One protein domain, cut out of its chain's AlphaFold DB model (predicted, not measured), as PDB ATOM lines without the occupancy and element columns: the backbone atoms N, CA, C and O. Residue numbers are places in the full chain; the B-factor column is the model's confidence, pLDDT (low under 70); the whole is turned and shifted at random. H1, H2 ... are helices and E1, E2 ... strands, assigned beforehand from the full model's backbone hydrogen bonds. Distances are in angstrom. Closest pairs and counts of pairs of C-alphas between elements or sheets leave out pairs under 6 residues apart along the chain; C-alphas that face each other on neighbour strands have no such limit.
ATOM      1  N   THR A 219     201.896 219.684 229.970       92.31
ATOM      2  CA  THR A 219     200.624 219.241 230.541       92.31
ATOM      3  C   THR A 219     199.823 218.511 229.471       92.31
ATOM      4  O   THR A 219     199.815 218.915 228.304       92.31
ATOM      5  N   CYS A 220     199.158 217.446 229.889       90.00
ATOM      6  CA  CYS A 220     198.285 216.622 229.071       90.00
ATOM      7  C   CYS A 220     196.987 216.378 229.838       90.00
ATOM      8  O   CYS A 220     196.966 216.510 231.062       90.00
ATOM      9  N   ASP A 221     195.929 216.020 229.121       89.81
ATOM     10  CA  ASP A 221     194.748 215.439 229.742       89.81
ATOM     11  C   ASP A 221     194.012 214.568 228.725       89.81
ATOM     12  O   ASP A 221     193.362 215.084 227.823       89.81
ATOM     13  N   PHE A 222     194.214 213.256 228.811       90.25
ATOM     14  CA  PHE A 222     193.558 212.257 227.964       90.25
ATOM     15  C   PHE A 222     193.644 210.876 228.620       90.25
ATOM     16  O   PHE A 222     194.484 210.646 229.500       90.25
ATOM     17  N   ILE A 223     192.787 209.962 228.168       89.56
ATOM     18  CA  ILE A 223     192.759 208.568 228.606       89.56
ATOM     19  C   ILE A 223     193.806 207.751 227.846       89.56
ATOM     20  O   ILE A 223     193.967 207.864 226.628       89.56
ATOM     21  N   ALA A 224     194.520 206.908 228.583       91.25
ATOM     22  CA  ALA A 224     195.433 205.910 228.051       91.25
ATOM     23  C   ALA A 224     195.315 204.608 228.844       91.25
ATOM     24  O   ALA A 224     194.988 204.633 230.029       91.25
ATOM     25  N   HIS A 225     195.640 203.483 228.213       90.00
ATOM     26  CA  HIS A 225     195.695 202.165 228.845       90.00
ATOM     27  C   HIS A 225     197.113 201.580 228.776       90.00
ATOM     28  O   HIS A 225     197.945 202.014 227.975       90.00
ATOM     29  N   PHE A 226     197.398 200.566 229.597       90.25
ATOM     30  CA  PHE A 226     198.643 199.788 229.497       90.25
ATOM     31  C   PHE A 226     198.595 198.684 228.432       90.25
ATOM     32  O   PHE A 226     199.642 198.223 227.978       90.25
ATOM     33  N   LYS A 227     197.390 198.292 228.013       86.81
ATOM     34  CA  LYS A 227     197.112 197.345 226.928       86.81
ATOM     35  C   LYS A 227     195.865 197.793 226.152       86.81
ATOM     36  O   LYS A 227     195.060 198.526 226.729       86.81
ATOM     37  N   PRO A 228     195.678 197.367 224.895       86.06
ATOM     38  CA  PRO A 228     194.381 197.460 224.230       86.06
ATOM     39  C   PRO A 228     193.272 196.850 225.096       86.06
ATOM     40  O   PRO A 228     193.503 195.865 225.803       86.06
ATOM     41  N   GLU A 229     192.080 197.442 225.077       78.25
ATOM     42  CA  GLU A 229     190.963 197.002 225.925       78.25
ATOM     43  C   GLU A 229     190.503 195.575 225.595       78.25
ATOM     44  O   GLU A 229     190.125 194.810 226.481       78.25
ATOM     45  N   GLU A 230     190.623 195.185 224.329       77.81
ATOM     46  CA  GLU A 230     190.245 193.873 223.818       77.81
ATOM     47  C   GLU A 230     191.224 192.760 224.241       77.81
ATOM     48  O   GLU A 230     190.905 191.573 224.133       77.81
ATOM     49  N   GLU A 231     192.418 193.115 224.729       80.75
ATOM     50  CA  GLU A 231     193.426 192.154 225.173       80.75
ATOM     51  C   GLU A 231     193.223 191.756 226.640       80.75
ATOM     52  O   GLU A 231     192.984 192.585 227.514       80.75
ATOM     53  N   THR A 232     193.382 190.472 226.958       78.38
ATOM     54  CA  THR A 232     193.254 189.953 228.336       78.38
ATOM     55  C   THR A 232     194.574 189.931 229.107       78.38
ATOM     56  O   THR A 232     194.591 189.638 230.302       78.38
ATOM     57  N   SER A 233     195.689 190.244 228.448       81.31
ATOM     58  CA  SER A 233     197.020 190.321 229.051       81.31
ATOM     59  C   SER A 233     197.880 191.336 228.315       81.31
ATOM     60  O   SER A 233     197.743 191.458 227.105       81.31
ATOM     61  N   GLY A 234     198.802 191.992 229.015       83.00
ATOM     62  CA  GLY A 234     199.789 192.889 228.410       83.00
ATOM     63  C   GLY A 234     201.196 192.670 228.961       83.00
ATOM     64  O   GLY A 234     201.421 191.800 229.806       83.00
ATOM     65  N   ASP A 235     202.144 193.475 228.487       87.75
ATOM     66  CA  ASP A 235     203.509 193.484 229.015       87.75
ATOM     67  C   ASP A 235     203.524 194.002 230.466       87.75
ATOM     68  O   ASP A 235     202.819 194.968 230.767       87.75
ATOM     69  N   PRO A 236     204.336 193.422 231.374       90.19
ATOM     70  CA  PRO A 236     204.477 193.937 232.734       90.19
ATOM     71  C   PRO A 236     204.907 195.408 232.750       90.19
ATOM     72  O   PRO A 236     205.762 195.826 231.964       90.19
ATOM     73  N   VAL A 237     204.353 196.181 233.685       92.19
ATOM     74  CA  VAL A 237     204.623 197.620 233.803       92.19
ATOM     75  C   VAL A 237     205.082 197.970 235.210       92.19
ATOM     76  O   VAL A 237     204.441 197.628 236.202       92.19
ATOM     77  N   ASP A 238     206.169 198.728 235.287       94.06
ATOM     78  CA  ASP A 238     206.653 199.312 236.532       94.06
ATOM     79  C   ASP A 238     206.109 200.732 236.706       94.06
ATOM     80  O   ASP A 238     206.185 201.561 235.794       94.06
ATOM     81  N   LEU A 239     205.602 201.022 237.903       94.06
ATOM     82  CA  LEU A 239     205.187 202.354 238.333       94.06
ATOM     83  C   LEU A 239     206.291 202.981 239.184       94.06
ATOM     84  O   LEU A 239     206.784 202.347 240.119       94.06
ATOM     85  N   TYR A 240     206.646 204.231 238.900       97.25
ATOM     86  CA  TYR A 240     207.766 204.937 239.524       97.25
ATOM     87  C   TYR A 240     207.299 206.155 240.333       97.25
ATOM     88  O   TYR A 240     206.289 206.777 240.004       97.25
ATOM     89  N   ASP A 241     208.052 206.529 241.370       96.50
ATOM     90  CA  ASP A 241     207.819 207.762 242.144       96.50
ATOM     91  C   ASP A 241     208.236 209.044 241.399       96.50
ATOM     92  O   ASP A 241     207.655 210.110 241.606       96.50
ATOM     93  N   ALA A 242     209.218 208.935 240.504       96.31
ATOM     94  CA  ALA A 242     209.737 209.999 239.652       96.31
ATOM     95  C   ALA A 242     210.288 209.418 238.332       96.31
ATOM     96  O   ALA A 242     210.546 208.212 238.251       96.31
ATOM     97  N   PRO A 243     210.539 210.244 237.297       95.62
ATOM     98  CA  PRO A 243     211.209 209.804 236.075       95.62
ATOM     99  C   PRO A 243     212.553 209.119 236.359       95.62
ATOM    100  O   PRO A 243     213.509 209.752 236.804       95.62
ATOM    101  N   GLY A 244     212.640 207.813 236.096       93.00
ATOM    102  CA  GLY A 244     213.838 207.005 236.365       93.00
ATOM    103  C   GLY A 244     214.133 206.786 237.852       93.00
ATOM    104  O   GLY A 244     215.255 206.419 238.192       93.00
ATOM    105  N   GLY A 245     213.151 207.047 238.717       95.12
ATOM    106  CA  GLY A 245     213.244 206.898 240.163       95.12
ATOM    107  C   GLY A 245     213.080 205.454 240.634       95.12
ATOM    108  O   GLY A 245     213.413 204.491 239.938       95.12
ATOM    109  N   LYS A 246     212.566 205.296 241.851       96.88
ATOM    110  CA  LYS A 246     212.333 203.987 242.455       96.88
ATOM    111  C   LYS A 246     211.012 203.411 241.950       96.88
ATOM    112  O   LYS A 246     209.999 204.107 241.913       96.88
ATOM    113  N   VAL A 247     211.005 202.111 241.652       97.31
ATOM    114  CA  VAL A 247     209.753 201.390 241.408       97.31
ATOM    115  C   VAL A 247     208.955 201.307 242.710       97.31
ATOM    116  O   VAL A 247     209.424 200.768 243.716       97.31
ATOM    117  N   ILE A 248     207.753 201.871 242.692       94.50
ATOM    118  CA  ILE A 248     206.806 201.863 243.813       94.50
ATOM    119  C   ILE A 248     205.777 200.741 243.686       94.50
ATOM    120  O   ILE A 248     205.201 200.332 244.694       94.50
ATOM    121  N   ARG A 249     205.566 200.218 242.472       90.69
ATOM    122  CA  ARG A 249     204.688 199.074 242.214       90.69
ATOM    123  C   ARG A 249     205.068 198.378 240.911       90.69
ATOM    124  O   ARG A 249     205.347 199.042 239.920       90.69
ATOM    125  N   HIS A 250     205.000 197.053 240.923       91.19
ATOM    126  CA  HIS A 250     205.084 196.214 239.732       91.19
ATOM    127  C   HIS A 250     203.674 195.739 239.371       91.19
ATOM    128  O   HIS A 250     202.974 195.213 240.239       91.19
ATOM    129  N   LEU A 251     203.253 195.948 238.125       88.12
ATOM    130  CA  LEU A 251     202.007 195.417 237.574       88.12
ATOM    131  C   LEU A 251     202.334 194.190 236.722       88.12
ATOM    132  O   LEU A 251     203.130 194.277 235.781       88.12
ATOM    133  N   GLY A 252     201.748 193.044 237.072       84.19
ATOM    134  CA  GLY A 252     201.868 191.823 236.287       84.19
ATOM    135  C   GLY A 252     201.056 191.888 234.995       84.19
ATOM    136  O   GLY A 252     200.290 192.818 234.759       84.19
ATOM    137  N   THR A 253     201.178 190.852 234.170       81.88
ATOM    138  CA  THR A 253     200.529 190.769 232.850       81.88
ATOM    139  C   THR A 253     199.000 190.833 232.895       81.88
ATOM    140  O   THR A 253     198.383 191.187 231.895       81.88
ATOM    141  N   TYR A 254     198.395 190.482 234.034       78.62
ATOM    142  CA  TYR A 254     196.943 190.438 234.251       78.62
ATOM    143  C   TYR A 254     196.434 191.555 235.177       78.62
ATOM    144  O   TYR A 254     195.241 191.625 235.445       78.62
ATOM    145  N   ASP A 255     197.316 192.445 235.646       71.94
ATOM    146  CA  ASP A 255     196.977 193.523 236.587       71.94
ATOM    147  C   ASP A 255     196.805 194.884 235.873       71.94
ATOM    148  O   ASP A 255     197.064 195.933 236.463       71.94
ATOM    149  N   LEU A 256     196.444 194.883 234.582       71.44
ATOM    150  CA  LEU A 256     196.552 196.043 233.676       71.44
ATOM    151  C   LEU A 256     195.209 196.686 233.284       71.44
ATOM    152  O   LEU A 256     195.183 197.514 232.376       71.44
ATOM    153  N   ASP A 257     194.114 196.358 233.969       64.56
ATOM    154  CA  ASP A 257     192.756 196.848 233.663       64.56
ATOM    155  C   ASP A 257     192.477 198.274 234.190       64.56
ATOM    156  O   ASP A 257     191.394 198.577 234.684       64.56
ATOM    157  N   TYR A 258     193.467 199.167 234.124       68.44
ATOM    158  CA  TYR A 258     193.319 200.547 234.581       68.44
ATOM    159  C   TYR A 258     193.133 201.494 233.398       68.44
ATOM    160  O   TYR A 258     194.048 201.663 232.589       68.44
ATOM    161  N   ALA A 259     192.001 202.198 233.373       74.19
ATOM    162  CA  ALA A 259     191.919 203.472 232.675       74.19
ATOM    163  C   ALA A 259     192.824 204.482 233.397       74.19
ATOM    164  O   ALA A 259     192.719 204.689 234.614       74.19
ATOM    165  N   LEU A 260     193.759 205.069 232.652       87.06
ATOM    166  CA  LEU A 260     194.746 206.015 233.159       87.06
ATOM    167  C   LEU A 260     194.462 207.380 232.565       87.06
ATOM    168  O   LEU A 260     194.196 207.493 231.370       87.06
ATOM    169  N   ARG A 261     194.627 208.430 233.361       90.38
ATOM    170  CA  ARG A 261     194.598 209.800 232.860       90.38
ATOM    171  C   ARG A 261     196.008 210.367 232.846       90.38
ATOM    172  O   ARG A 261     196.647 210.494 233.891       90.38
ATOM    173  N   VAL A 262     196.516 210.691 231.659       93.19
ATOM    174  CA  VAL A 262     197.865 211.250 231.494       93.19
ATOM    175  C   VAL A 262     197.818 212.747 231.778       93.19
ATOM    176  O   VAL A 262     197.186 213.490 231.035       93.19
ATOM    177  N   LYS A 263     198.509 213.200 232.831       93.12
ATOM    178  CA  LYS A 263     198.462 214.601 233.299       93.12
ATOM    179  C   LYS A 263     199.653 215.440 232.871       93.12
ATOM    180  O   LYS A 263     199.561 216.657 232.693       93.12
ATOM    181  N   ARG A 264     200.813 214.804 232.745       94.62
ATOM    182  CA  ARG A 264     202.062 215.478 232.396       94.62
ATOM    183  C   ARG A 264     202.996 214.510 231.707       94.62
ATOM    184  O   ARG A 264     203.033 213.335 232.052       94.62
ATOM    185  N   VAL A 265     203.805 215.028 230.796       94.62
ATOM    186  CA  VAL A 265     204.914 214.290 230.202       94.62
ATOM    187  C   VAL A 265     206.209 215.076 230.304       94.62
ATOM    188  O   VAL A 265     206.200 216.302 230.216       94.62
ATOM    189  N   GLU A 266     207.322 214.373 230.478       93.44
ATOM    190  CA  GLU A 266     208.670 214.926 230.364       93.44
ATOM    191  C   GLU A 266     209.686 213.823 230.057       93.44
ATOM    192  O   GLU A 266     209.642 212.744 230.638       93.44
ATOM    193  N   ASN A 267     210.616 214.080 229.131       90.62
ATOM    194  CA  ASN A 267     211.739 213.182 228.824       90.62
ATOM    195  C   ASN A 267     211.353 211.701 228.586       90.62
ATOM    196  O   ASN A 267     212.054 210.787 229.027       90.62
ATOM    197  N   GLY A 268     210.229 211.449 227.903       93.25
ATOM    198  CA  GLY A 268     209.736 210.092 227.621       93.25
ATOM    199  C   GLY A 268     209.059 209.388 228.806       93.25
ATOM    200  O   GLY A 268     208.830 208.177 228.746       93.25
ATOM    201  N   TRP A 269     208.749 210.131 229.867       96.69
ATOM    202  CA  TRP A 269     207.954 209.689 231.006       96.69
ATOM    203  C   TRP A 269     206.608 210.402 231.036       96.69
ATOM    204  O   TRP A 269     206.526 211.589 230.718       96.69
ATOM    205  N   ALA A 270     205.576 209.681 231.453       96.31
ATOM    206  CA  ALA A 270     204.232 210.185 231.670       96.31
ATOM    207  C   ALA A 270     203.878 210.061 233.153       96.31
ATOM    208  O   ALA A 270     204.029 208.988 233.736       96.31
ATOM    209  N   HIS A 271     203.410 211.153 233.746       95.81
ATOM    210  CA  HIS A 271     202.740 211.140 235.037       95.81
ATOM    211  C   HIS A 271     201.264 210.832 234.807       95.81
ATOM    212  O   HIS A 271     200.580 211.554 234.070       95.81
ATOM    213  N   ILE A 272     200.798 209.763 235.435       93.75
ATOM    214  CA  ILE A 272     199.455 209.222 235.278       93.75
ATOM    215  C   ILE A 272     198.715 209.245 236.607       93.75
ATOM    216  O   ILE A 272     199.311 208.980 237.651       93.75
ATOM    217  N   ASP A 273     197.414 209.490 236.534       90.12
ATOM    218  CA  ASP A 273     196.471 209.161 237.598       90.12
ATOM    219  C   ASP A 273     195.735 207.880 237.182       90.12
ATOM    220  O   ASP A 273     195.299 207.757 236.036       90.12
ATOM    221  N   TYR A 274     195.628 206.908 238.085       84.56
ATOM    222  CA  TYR A 274     194.961 205.631 237.836       84.56
ATOM    223  C   TYR A 274     193.907 205.357 238.905       84.56
ATOM    224  O   TYR A 274     194.051 205.758 240.063       84.56
ATOM    225  N   GLY A 275     192.842 204.660 238.508       70.38
ATOM    226  CA  GLY A 275     191.714 204.362 239.391       70.38
ATOM    227  C   GLY A 275     190.882 205.592 239.772       70.38
ATOM    228  O   GLY A 275     190.268 205.608 240.838       70.38
ATOM    229  N   ASP A 276     190.911 206.632 238.933       59.53
ATOM    230  CA  ASP A 276     190.227 207.913 239.153       59.53
ATOM    231  C   ASP A 276     189.013 208.140 238.234       59.53
ATOM    232  O   ASP A 276     188.345 209.169 238.340       59.53
ATOM    233  N   ASP A 277     188.701 207.179 237.357       59.97
ATOM    234  CA  ASP A 277     187.539 207.238 236.470       59.97
ATOM    235  C   ASP A 277     186.391 206.358 237.000       59.97
ATOM    236  O   ASP A 277     186.479 205.131 236.932       59.97
ATOM    237  N   PRO A 278     185.301 206.938 237.534       51.06
ATOM    238  CA  PRO A 278     184.192 206.175 238.099       51.06
ATOM    239  C   PRO A 278     183.431 205.306 237.082       51.06
ATOM    240  O   PRO A 278     182.683 204.431 237.517       51.06
ATOM    241  N   LEU A 279     183.607 205.508 235.768       50.88
ATOM    242  CA  LEU A 279     182.954 204.709 234.722       50.88
ATOM    243  C   LEU A 279     183.718 203.422 234.372       50.88
ATOM    244  O   LEU A 279     183.112 202.489 233.853       50.88
ATOM    245  N   MET A 280     185.008 203.338 234.714       53.41
ATOM    246  CA  MET A 280     185.899 202.225 234.340       53.41
ATOM    247  C   MET A 280     186.422 201.427 235.549       53.41
ATOM    248  O   MET A 280     187.384 200.667 235.447       53.41
ATOM    249  N   MET A 281     185.810 201.592 236.728       51.38
ATOM    250  CA  MET A 281     186.261 200.944 237.965       51.38
ATOM    251  C   MET A 281     185.583 199.590 238.187       51.38
ATOM    252  O   MET A 281     184.423 199.509 238.591       51.38
ATOM    253  N   GLY A 282     186.347 198.509 238.017       51.53
ATOM    254  CA  GLY A 282     185.987 197.193 238.544       51.53
ATOM    255  C   GLY A 282     186.109 197.128 240.083       51.53
ATOM    256  O   GLY A 282     186.830 197.933 240.692       51.53
ATOM    257  N   PRO A 283     185.449 196.169 240.759       42.12
ATOM    258  CA  PRO A 283     185.626 195.948 242.195       42.12
ATOM    259  C   PRO A 283     187.091 195.609 242.532       42.12
ATOM    260  O   PRO A 283     187.655 194.686 241.955       42.12
ATOM    261  N   GLY A 284     187.700 196.320 243.492       53.09
ATOM    262  CA  GLY A 284     189.090 196.080 243.933       53.09
ATOM    263  C   GLY A 284     190.153 197.006 243.325       53.09
ATOM    264  O   GLY A 284     191.334 196.873 243.643       53.09
ATOM    265  N   SER A 285     189.745 197.969 242.500       58.12
ATOM    266  CA  SER A 285     190.639 198.941 241.865       58.12
ATOM    267  C   SER A 285     191.296 199.886 242.884       58.12
ATOM    268  O   SER A 285     190.627 200.510 243.708       58.12
ATOM    269  N   SER A 286     192.624 200.014 242.829       62.00
ATOM    270  CA  SER A 286     193.384 200.976 243.640       62.00
ATOM    271  C   SER A 286     193.473 202.334 242.945       62.00
ATOM    272  O   SER A 286     193.825 202.369 241.768       62.00
ATOM    273  N   LYS A 287     193.268 203.431 243.680       78.69
ATOM    274  CA  LYS A 287     193.508 204.798 243.200       78.69
ATOM    275  C   LYS A 287     194.925 205.266 243.544       78.69
ATOM    276  O   LYS A 287     195.408 204.999 244.647       78.69
ATOM    277  N   GLY A 288     195.580 205.979 242.635       86.75
ATOM    278  CA  GLY A 288     196.879 206.596 242.893       86.75
ATOM    279  C   GLY A 288     197.444 207.337 241.689       86.75
ATOM    280  O   GLY A 288     196.787 207.461 240.659       86.75
ATOM    281  N   SER A 289     198.676 207.815 241.830       91.69
ATOM    282  CA  SER A 289     199.428 208.440 240.748       91.69
ATOM    283  C   SER A 289     200.862 207.926 240.713       91.69
ATOM    284  O   SER A 289     201.412 207.500 241.733       91.69
ATOM    285  N   ALA A 290     201.449 207.898 239.520       95.00
ATOM    286  CA  ALA A 290     202.802 207.398 239.309       95.00
ATOM    287  C   ALA A 290     203.406 207.913 238.001       95.00
ATOM    288  O   ALA A 290     202.716 208.456 237.138       95.00
ATOM    289  N   TRP A 291     204.703 207.679 237.834       97.25
ATOM    290  CA  TRP A 291     205.409 207.856 236.572       97.25
ATOM    291  C   TRP A 291     205.575 206.525 235.841       97.25
ATOM    292  O   TRP A 291     205.946 205.520 236.444       97.25
ATOM    293  N   VAL A 292     205.356 206.536 234.527       96.19
ATOM    294  CA  VAL A 292     205.560 205.393 233.623       96.19
ATOM    295  C   VAL A 292     206.277 205.838 232.353       96.19
ATOM    296  O   VAL A 292     206.319 207.027 232.030       96.19
ATOM    297  N   ARG A 293     206.866 204.902 231.605       96.50
ATOM    298  CA  ARG A 293     207.429 205.214 230.283       96.50
ATOM    299  C   ARG A 293     206.294 205.480 229.300       96.50
ATOM    300  O   ARG A 293     205.368 204.688 229.225       96.50
ATOM    301  N   CYS A 294     206.386 206.522 228.473       95.56
ATOM    302  CA  CYS A 294     205.334 206.791 227.480       95.56
ATOM    303  C   CYS A 294     205.090 205.589 226.551       95.56
ATOM    304  O   CYS A 294     203.967 205.346 226.134       95.56
ATOM    305  N   THR A 295     206.131 204.802 226.268       95.81
ATOM    306  CA  THR A 295     206.061 203.614 225.409       95.81
ATOM    307  C   THR A 295     205.330 202.424 226.029       95.81
ATOM    308  O   THR A 295     205.177 201.409 225.357       95.81
ATOM    309  N   THR A 296     204.895 202.484 227.290       94.31
ATOM    310  CA  THR A 296     204.009 201.458 227.866       94.31
ATOM    311  C   THR A 296     202.537 201.773 227.623       94.31
ATOM    312  O   THR A 296     201.694 200.951 227.950       94.31
ATOM    313  N   LEU A 297     202.219 202.936 227.049       94.56
ATOM    314  CA  LEU A 297     200.849 203.412 226.891       94.56
ATOM    315  C   LEU A 297     200.263 203.074 225.517       94.56
ATOM    316  O   LEU A 297     200.968 203.031 224.500       94.56
ATOM    317  N   TYR A 298     198.947 202.905 225.509       93.62
ATOM    318  CA  TYR A 298     198.079 202.856 224.343       93.62
ATOM    319  C   TYR A 298     197.020 203.945 224.475       93.62
ATOM    320  O   TYR A 298     196.576 204.245 225.584       93.62
ATOM    321  N   VAL A 299     196.633 204.548 223.357       92.94
ATOM    322  CA  VAL A 299     195.643 205.631 223.317       92.94
ATOM    323  C   VAL A 299     194.521 205.303 222.348       92.94
ATOM    324  O   VAL A 299     194.767 204.688 221.311       92.94
ATOM    325  N   LEU A 300     193.317 205.754 222.684       88.75
ATOM    326  CA  LEU A 300     192.118 205.595 221.871       88.75
ATOM    327  C   LEU A 300     191.796 206.935 221.179       88.75
ATOM    328  O   LEU A 300     191.425 207.898 221.859       88.75
ATOM    329  N   PRO A 301     191.990 207.055 219.853       87.19
ATOM    330  CA  PRO A 301     191.531 208.201 219.090       87.19
ATOM    331  C   PRO A 301     190.001 208.188 218.988       87.19
ATOM    332  O   PRO A 301     189.384 207.168 218.690       87.19
ATOM    333  N   ALA A 302     189.377 209.343 219.186       76.94
ATOM    334  CA  ALA A 302     187.943 209.513 219.023       76.94
ATOM    335  C   ALA A 302     187.587 209.581 217.531       76.94
ATOM    336  O   ALA A 302     187.679 210.631 216.894       76.94
ATOM    337  N   GLY A 303     187.183 208.440 216.967       63.66
ATOM    338  CA  GLY A 303     186.902 208.302 215.534       63.66
ATOM    339  C   GLY A 303     185.663 209.056 215.028       63.66
ATOM    340  O   GLY A 303     185.518 209.229 213.824       63.66
ATOM    341  N   HIS A 304     184.767 209.512 215.912       61.34
ATOM    342  CA  HIS A 304     183.440 210.006 215.512       61.34
ATOM    343  C   HIS A 304     183.277 211.529 215.464       61.34
ATOM    344  O   HIS A 304     182.265 211.992 214.946       61.34
ATOM    345  N   LEU A 305     184.215 212.316 216.008       60.62
ATOM    346  CA  LEU A 305     183.995 213.761 216.153       60.62
ATOM    347  C   LEU A 305     184.190 214.525 214.841       60.62
ATOM    348  O   LEU A 305     183.306 215.262 214.421       60.62
ATOM    349  N   TYR A 306     185.335 214.338 214.185       68.44
ATOM    350  CA  TYR A 306     185.677 215.004 212.927       68.44
ATOM    351  C   TYR A 306     186.596 214.110 212.097       68.44
ATOM    352  O   TYR A 306     187.257 213.216 212.635       68.44
ATOM    353  N   GLU A 307     186.681 214.373 210.792       76.69
ATOM    354  CA  GLU A 307     187.734 213.772 209.978       76.69
ATOM    355  C   GLU A 307     189.100 214.207 210.519       76.69
ATOM    356  O   GLU A 307     189.390 215.395 210.669       76.69
ATOM    357  N   ASN A 308     189.933 213.223 210.844       85.62
ATOM    358  CA  ASN A 308     191.213 213.429 211.498       85.62
ATOM    359  C   ASN A 308     192.316 212.643 210.807       85.62
ATOM    360  O   ASN A 308     192.069 211.655 210.114       85.62
ATOM    361  N   TYR A 309     193.550 213.104 211.000       90.56
ATOM    362  CA  TYR A 309     194.697 212.643 210.233       90.56
ATOM    363  C   TYR A 309     195.883 212.320 211.125       90.56
ATOM    364  O   TYR A 309     196.132 212.960 212.148       90.56
ATOM    365  N   ILE A 310     196.659 211.352 210.663       94.38
ATOM    366  CA  ILE A 310     197.999 211.055 211.142       94.38
ATOM    367  C   ILE A 310     198.977 211.891 210.314       94.38
ATOM    368  O   ILE A 310     198.944 211.861 209.085       94.38
ATOM    369  N   TYR A 311     199.869 212.624 210.968       97.25
ATOM    370  CA  TYR A 311     200.833 213.530 210.343       97.25
ATOM    371  C   TYR A 311     202.255 212.966 210.386       97.25
ATOM    372  O   TYR A 311     202.631 212.228 211.294       97.25
ATOM    373  N   ALA A 312     203.086 213.325 209.408       97.69
ATOM    374  CA  ALA A 312     204.485 212.891 209.375       97.69
ATOM    375  C   ALA A 312     205.328 213.531 210.499       97.69
ATOM    376  O   ALA A 312     206.282 212.927 210.992       97.69
ATOM    377  N   GLU A 313     204.952 214.735 210.928       97.88
ATOM    378  CA  GLU A 313     205.618 215.546 211.951       97.88
ATOM    379  C   GLU A 313     204.549 216.154 212.882       97.88
ATOM    380  O   GLU A 313     203.390 216.238 212.471       97.88
ATOM    381  N   PRO A 314     204.886 216.577 214.118       96.94
ATOM    382  CA  PRO A 314     203.915 217.097 215.088       96.94
ATOM    383  C   PRO A 314     203.486 218.538 214.762       96.94
ATOM    384  O   PRO A 314     203.752 219.477 215.512       96.94
ATOM    385  N   THR A 315     202.891 218.734 213.589       95.81
ATOM    386  CA  THR A 315     202.320 220.001 213.127       95.81
ATOM    387  C   THR A 315     201.303 219.751 212.016       95.81
ATOM    388  O   THR A 315     201.515 218.900 211.152       95.81
ATOM    389  N   ARG A 316     200.222 220.539 211.981       92.69
ATOM    390  CA  ARG A 316     199.208 220.470 210.914       92.69
ATOM    391  C   ARG A 316     199.742 220.874 209.535       92.69
ATOM    392  O   ARG A 316     199.169 220.482 208.525       92.69
ATOM    393  N   ALA A 317     200.851 221.616 209.482       94.12
ATOM    394  CA  ALA A 317     201.524 221.959 208.226       94.12
ATOM    395  C   ALA A 317     202.272 220.769 207.593       94.12
ATOM    396  O   ALA A 317     202.719 220.849 206.449       94.12
ATOM    397  N   ALA A 318     202.438 219.668 208.332       95.88
ATOM    398  CA  ALA A 318     203.132 218.491 207.844       95.88
ATOM    399  C   ALA A 318     202.275 217.689 206.860       95.88
ATOM    400  O   ALA A 318     201.046 217.753 206.837       95.88
ATOM    401  N   ARG A 319     202.951 216.847 206.076       94.69
ATOM    402  CA  ARG A 319     202.292 215.878 205.200       94.69
ATOM    403  C   ARG A 319     201.390 214.943 206.016       94.69
ATOM    404  O   ARG A 319     201.839 214.352 207.000       94.69
ATOM    405  N   ARG A 320     200.158 214.752 205.540       94.81
ATOM    406  CA  ARG A 320     199.217 213.737 206.034       94.81
ATOM    407  C   ARG A 320     199.677 212.345 205.578       94.81
ATOM    408  O   ARG A 320     200.039 212.150 204.417       94.81
ATOM    409  N   VAL A 321     199.736 211.406 206.514       95.06
ATOM    410  CA  VAL A 321     200.165 210.013 206.316       95.06
ATOM    411  C   VAL A 321     198.964 209.125 206.005       95.06
ATOM    412  O   VAL A 321     199.050 208.338 205.071       95.06
ATOM    413  N   ALA A 322     197.884 209.276 206.772       92.00
ATOM    414  CA  ALA A 322     196.611 208.572 206.625       92.00
ATOM    415  C   ALA A 322     195.512 209.348 207.372       92.00
ATOM    416  O   ALA A 322     195.821 210.153 208.259       92.00
ATOM    417  N   THR A 323     194.250 209.104 207.041       89.88
ATOM    418  CA  THR A 323     193.107 209.456 207.899       89.88
ATOM    419  C   THR A 323     192.995 208.472 209.069       89.88
ATOM    420  O   THR A 323     193.558 207.377 209.032       89.88
ATOM    421  N   PHE A 324     192.251 208.829 210.118       87.31
ATOM    422  CA  PHE A 324     191.951 207.895 211.211       87.31
ATOM    423  C   PHE A 324     191.119 206.703 210.724       87.31
ATOM    424  O   PHE A 324     191.394 205.578 211.123       87.31
ATOM    425  N   ASN A 325     190.175 206.928 209.804       84.69
ATOM    426  CA  ASN A 325     189.350 205.861 209.231       84.69
ATOM    427  C   ASN A 325     190.191 204.836 208.459       84.69
ATOM    428  O   ASN A 325     190.018 203.634 208.642       84.69
ATOM    429  N   GLU A 326     191.140 205.303 207.642       86.38
ATOM    430  CA  GLU A 326     192.106 204.430 206.957       86.38
ATOM    431  C   GLU A 326     193.016 203.690 207.943       86.38
ATOM    432  O   GLU A 326     193.448 202.577 207.664       86.38
ATOM    433  N   ALA A 327     193.332 204.312 209.081       86.88
ATOM    434  CA  ALA A 327     194.231 203.755 210.083       86.88
ATOM    435  C   ALA A 327     193.569 202.716 211.000       86.88
ATOM    436  O   ALA A 327     194.272 201.828 211.478       86.88
ATOM    437  N   MET A 328     192.259 202.832 211.243       82.06
ATOM    438  CA  MET A 328     191.509 201.896 212.079       82.06
ATOM    439  C   MET A 328     191.240 200.573 211.350       82.06
ATOM    440  O   MET A 328     191.418 199.546 211.978       82.06
ATOM    441  N   ASP A 329     190.884 200.568 210.052       70.75
ATOM    442  CA  ASP A 329     190.723 199.403 209.128       70.75
ATOM    443  C   ASP A 329     189.850 198.197 209.596       70.75
ATOM    444  O   ASP A 329     189.358 197.416 208.786       70.75
ATOM    445  N   ASN A 330     189.572 198.039 210.890       68.94
ATOM    446  CA  ASN A 330     188.671 197.084 211.513       68.94
ATOM    447  C   ASN A 330     188.201 197.619 212.884       68.94
ATOM    448  O   ASN A 330     188.773 198.545 213.449       68.94
ATOM    449  N   ILE A 331     187.145 197.018 213.440       64.38
ATOM    450  CA  ILE A 331     186.537 197.455 214.712       64.38
ATOM    451  C   ILE A 331     187.422 197.203 215.951       64.38
ATOM    452  O   ILE A 331     187.064 197.625 217.042       64.38
ATOM    453  N   THR A 332     188.552 196.508 215.797       65.62
ATOM    454  CA  THR A 332     189.435 196.080 216.896       65.62
ATOM    455  C   THR A 332     190.770 196.840 216.969       65.62
ATOM    456  O   THR A 332     191.451 196.738 217.980       65.62
ATOM    457  N   ASP A 333     191.176 197.604 215.942       70.19
ATOM    458  CA  ASP A 333     192.399 198.441 215.960       70.19
ATOM    459  C   ASP A 333     192.065 199.880 216.382       70.19
ATOM    460  O   ASP A 333     192.321 200.870 215.690       70.19
ATOM    461  N   THR A 334     191.430 199.966 217.547       79.06
ATOM    462  CA  THR A 334     190.983 201.201 218.195       79.06
ATOM    463  C   THR A 334     192.060 201.754 219.134       79.06
ATOM    464  O   THR A 334     192.139 202.958 219.328       79.06
ATOM    465  N   TRP A 335     192.957 200.922 219.670       87.75
ATOM    466  CA  TRP A 335     193.987 201.340 220.630       87.75
ATOM    467  C   TRP A 335     195.382 201.395 220.010       87.75
ATOM    468  O   TRP A 335     196.005 200.364 219.768       87.75
ATOM    469  N   TRP A 336     195.950 202.582 219.821       92.69
ATOM    470  CA  TRP A 336     197.249 202.727 219.154       92.69
ATOM    471  C   TRP A 336     198.413 202.867 220.126       92.69
ATOM    472  O   TRP A 336     198.342 203.583 221.129       92.69
ATOM    473  N   LYS A 337     199.531 202.211 219.798       94.88
ATOM    474  CA  LYS A 337     200.734 202.212 220.629       94.88
ATOM    475  C   LYS A 337     201.375 203.593 220.659       94.88
ATOM    476  O   LYS A 337     201.746 204.120 219.610       94.88
ATOM    477  N   VAL A 338     201.617 204.133 221.850       96.94
ATOM    478  CA  VAL A 338     202.369 205.382 222.015       96.94
ATOM    479  C   VAL A 338     203.866 205.125 221.838       96.94
ATOM    480  O   VAL A 338     204.442 204.212 222.429       96.94
ATOM    481  N   LEU A 339     204.515 205.964 221.033       96.94
ATOM    482  CA  LEU A 339     205.965 205.967 220.826       96.94
ATOM    483  C   LEU A 339     206.634 207.188 221.459       96.94
ATOM    484  O   LEU A 339     207.762 207.105 221.938       96.94
ATOM    485  N   GLU A 340     205.955 208.332 221.440       96.12
ATOM    486  CA  GLU A 340     206.472 209.601 221.948       96.12
ATOM    487  C   GLU A 340     205.303 210.537 222.268       96.12
ATOM    488  O   GLU A 340     204.290 210.516 221.575       96.12
ATOM    489  N   ILE A 341     205.444 211.386 223.286       95.94
ATOM    490  CA  ILE A 341     204.473 212.444 223.579       95.94
ATOM    491  C   ILE A 341     205.221 213.774 223.642       95.94
ATOM    492  O   ILE A 341     206.257 213.889 224.300       95.94
ATOM    493  N   ARG A 342     204.682 214.778 222.951       95.00
ATOM    494  CA  ARG A 342     205.104 216.181 222.990       95.00
ATOM    495  C   ARG A 342     203.895 217.064 223.284       95.00
ATOM    496  O   ARG A 342     202.757 216.605 223.265       95.00
ATOM    497  N   LYS A 343     204.133 218.351 223.544       93.06
ATOM    498  CA  LYS A 343     203.066 219.323 223.821       93.06
ATOM    499  C   LYS A 343     201.984 219.283 222.733       93.06
ATOM    500  O   LYS A 343     202.233 219.754 221.630       93.06
ATOM    501  N   GLY A 344     200.805 218.759 223.071       92.88
ATOM    502  CA  GLY A 344     199.637 218.662 222.185       92.88
ATOM    503  C   GLY A 344     199.703 217.573 221.108       92.88
ATOM    504  O   GLY A 344     198.773 217.477 220.313       92.88
ATOM    505  N   TRP A 345     200.766 216.763 221.057       96.19
ATOM    506  CA  TRP A 345     201.018 215.816 219.967       96.19
ATOM    507  C   TRP A 345     201.535 214.474 220.477       96.19
ATOM    508  O   TRP A 345     202.423 214.421 221.327       96.19
ATOM    509  N   ILE A 346     201.033 213.384 219.907       96.81
ATOM    510  CA  ILE A 346     201.394 212.021 220.292       96.81
ATOM    511  C   ILE A 346     201.844 211.282 219.048       96.81
ATOM    512  O   ILE A 346     201.128 211.224 218.050       96.81
ATOM    513  N   LYS A 347     203.052 210.730 219.096       97.75
ATOM    514  CA  LYS A 347     203.532 209.821 218.070       97.75
ATOM    515  C   LYS A 347     203.000 208.435 218.375       97.75
ATOM    516  O   LYS A 347     203.262 207.908 219.457       97.75
ATOM    517  N   ILE A 348     202.306 207.851 217.415       96.94
ATOM    518  CA  ILE A 348     201.673 206.546 217.542       96.94
ATOM    519  C   ILE A 348     202.212 205.560 216.514       96.94
ATOM    520  O   ILE A 348     202.837 205.949 215.521       96.94
ATOM    521  N   ARG A 349     201.943 204.282 216.765       95.25
ATOM    522  CA  ARG A 349     201.969 203.206 215.779       95.25
ATOM    523  C   ARG A 349     200.669 202.412 215.878       95.25
ATOM    524  O   ARG A 349     200.352 201.941 216.969       95.25
ATOM    525  N   THR A 350     199.947 202.259 214.770       91.88
ATOM    526  CA  THR A 350     198.755 201.394 214.720       91.88
ATOM    527  C   THR A 350     199.158 199.929 214.864       91.88
ATOM    528  O   THR A 350     200.263 199.550 214.451       91.88
ATOM    529  N   ASN A 351     198.314 199.103 215.485       82.31
ATOM    530  CA  ASN A 351     198.716 197.737 215.817       82.31
ATOM    531  C   ASN A 351     198.665 196.828 214.590       82.31
ATOM    532  O   ASN A 351     199.584 196.033 214.391       82.31
ATOM    533  N   HIS A 352     197.633 196.970 213.751       83.50
ATOM    534  CA  HIS A 352     197.431 196.093 212.600       83.50
ATOM    535  C   HIS A 352     198.231 196.556 211.379       83.50
ATOM    536  O   HIS A 352     199.026 195.802 210.818       83.50
ATOM    537  N   LEU A 353     198.059 197.820 210.985       88.56
ATOM    538  CA  LEU A 353     198.671 198.353 209.762       88.56
ATOM    539  C   LEU A 353     200.114 198.844 209.951       88.56
ATOM    540  O   LEU A 353     200.807 199.123 208.971       88.56
ATOM    541  N   GLY A 354     200.583 198.979 211.196       91.25
ATOM    542  CA  GLY A 354     201.928 199.470 211.503       91.25
ATOM    543  C   GLY A 354     202.177 200.924 211.080       91.25
ATOM    544  O   GLY A 354     203.333 201.360 211.016       91.25
ATOM    545  N   ILE A 355     201.119 201.688 210.793       94.12
ATOM    546  CA  ILE A 355     201.215 203.089 210.378       94.12
ATOM    547  C   ILE A 355     201.797 203.880 211.540       94.12
ATOM    548  O   ILE A 355     201.302 203.810 212.660       94.12
ATOM    549  N   THR A 356     202.855 204.638 211.270       97.19
ATOM    550  CA  THR A 356     203.527 205.469 212.269       97.19
ATOM    551  C   THR A 356     203.408 206.938 211.898       97.19
ATOM    552  O   THR A 356     203.714 207.325 210.769       97.19
ATOM    553  N   GLY A 357     203.040 207.771 212.866       97.81
ATOM    554  CA  GLY A 357     202.982 209.219 212.694       97.81
ATOM    555  C   GLY A 357     202.476 209.927 213.942       97.81
ATOM    556  O   GLY A 357     202.466 209.346 215.022       97.81
ATOM    557  N   TRP A 358     202.108 211.192 213.794       97.88
ATOM    558  CA  TRP A 358     201.719 212.091 214.872       97.88
ATOM    559  C   TRP A 358     200.239 212.426 214.806       97.88
ATOM    560  O   TRP A 358     199.722 212.739 213.740       97.88
ATOM    561  N   ILE A 359     199.582 212.421 215.958       95.44
ATOM    562  CA  ILE A 359     198.188 212.830 216.122       95.44
ATOM    563  C   ILE A 359     198.097 213.913 217.192       95.44
ATOM    564  O   ILE A 359     198.947 213.978 218.084       95.44
ATOM    565  N   GLU A 360     197.092 214.778 217.112       93.94
ATOM    566  CA  GLU A 360     196.861 215.775 218.159       93.94
ATOM    567  C   GLU A 360     196.198 215.118 219.367       93.94
ATOM    568  O   GLU A 360     195.214 214.391 219.229       93.94
ATOM    569  N   SER A 361     196.702 215.409 220.567       92.88
ATOM    570  CA  SER A 361     196.197 214.789 221.797       92.88
ATOM    571  C   SER A 361     194.735 215.130 222.078       92.88
ATOM    572  O   SER A 361     194.057 214.349 222.721       92.88
ATOM    573  N   ARG A 362     194.242 216.272 221.580       90.31
ATOM    574  CA  ARG A 362     192.854 216.721 221.775       90.31
ATOM    575  C   ARG A 362     191.811 215.832 221.100       90.31
ATOM    576  O   ARG A 362     190.651 215.920 221.462       90.31
ATOM    577  N   PHE A 363     192.207 214.980 220.154       90.00
ATOM    578  CA  PHE A 363     191.310 213.987 219.552       90.00
ATOM    579  C   PHE A 363     191.360 212.636 220.256       90.00
ATOM    580  O   PHE A 363     190.852 211.656 219.721       90.00
ATOM    581  N   LEU A 364     191.999 212.548 221.420       90.12
ATOM    582  CA  LEU A 364     191.964 211.334 222.214       90.12
ATOM    583  C   LEU A 364     190.775 211.325 223.158       90.12
ATOM    584  O   LEU A 364     190.401 212.357 223.720       90.12
TER     585      LEU A 364
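Overview. This is residues 219 to 364 of the 372 residues of an uncharacterized protein of Tannerella sp. oral taxon 808 (UniProt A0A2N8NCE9). Two small strand lobes sit side by side along the longest axis: residues 219 to 293 hold the strongly twisted sheet E1 E4 E5 E6 with the hairpin E2 E3 over one face, and residues 309 to 360 hold the smaller sheet E9 E10 E11 with the hairpin E7 E8 beyond its edge strand E11. The sheet E1 E4 E5 E6 faces the sheet E9 E10 E11 on one side, with the strands crossed, and the hairpin E2 E3 less squarely; the three form a stack of sheets, face to face in turn. The printed part has 146 residues, with eleven named strands and one short helix, H1, between E8 and E9; the sheets are antiparallel, the class is mostly strand, and under half of the residues are in named elements. It is compact, with a radius of gyration of the C-alphas of 15.0 A and spans of 41 by 31 by 25 A.

Along the chain. Find C-alpha 219 at (200.624, 219.241, 230.541); E1 runs from there to residue 225, 17.9 A. Next come E2, residues 237 to 240, and E3, 247 to 251. E4, 260 to 266, spans 16.8 A, E5, 269 to 274, 15.2 A, and E6, 288 to 293, 16.5 A. Read on to E7, 309 to 311, E8, 320 to 323, and H1, 324 to 328. E9 begins at C-alpha 336, (197.249, 202.727, 219.154), and runs 16.0 A to residue 342; E10 is 345 to 349, and E11 is 356 to 360, with C-alpha 360 at (196.861, 215.775, 218.159).

Arrangement. In the largest sheet E1 and E6 are edge strands; look for N 220 and O 263, 2.9 A, between E1 and E4. E4, E5 and E6 form a meander, each strand the antiparallel neighbour of the one before, with N 261 and O 273 at 2.8 A and N 270 and O 292 at 2.8 A. The hairpin E2 and E3 has N 239 and O 249 at 2.8 A; the closest C-alphas of E2 and E6 are those of Tyr 240 and Trp 291, 4.8 A. Toward the other lobe, the strands of the two larger sheets stand at 72 degrees, and the closest C-alphas of E4 and E9 are those of Val 265 and Ile 341, 6.9 A. Residues 298 to 299 pair antiparallel with 224 to 225 of E1 and with 336 to 337 of E9. E9, E10 and E11 form a second meander, with N 339 and O 347 at 2.8 A and N 346 and O 359 at 2.8 A. In the hairpin E7 and E8, N 310 and O 322 are 2.8 A apart; the closest C-alphas of E7 and E11 are those of Tyr 311 and Trp 358, 4.8 A. H1 only grazes the sheet E9 E10 E11, and its O i to N i+4 pair is within hydrogen-bond range.

Size, cuts and confidence. The two C-alphas farthest apart, those of Gly 284 and Ala 317, are 45.8 A apart. The printed part has no cut. The links E1 to E2, E5 to E6 and E6 to E7 are long. The mean pLDDT of the printed part is 86.0; look for values under 70 at residues 257 to 258, 276 to 286, 303 to 306 and 330 to 332.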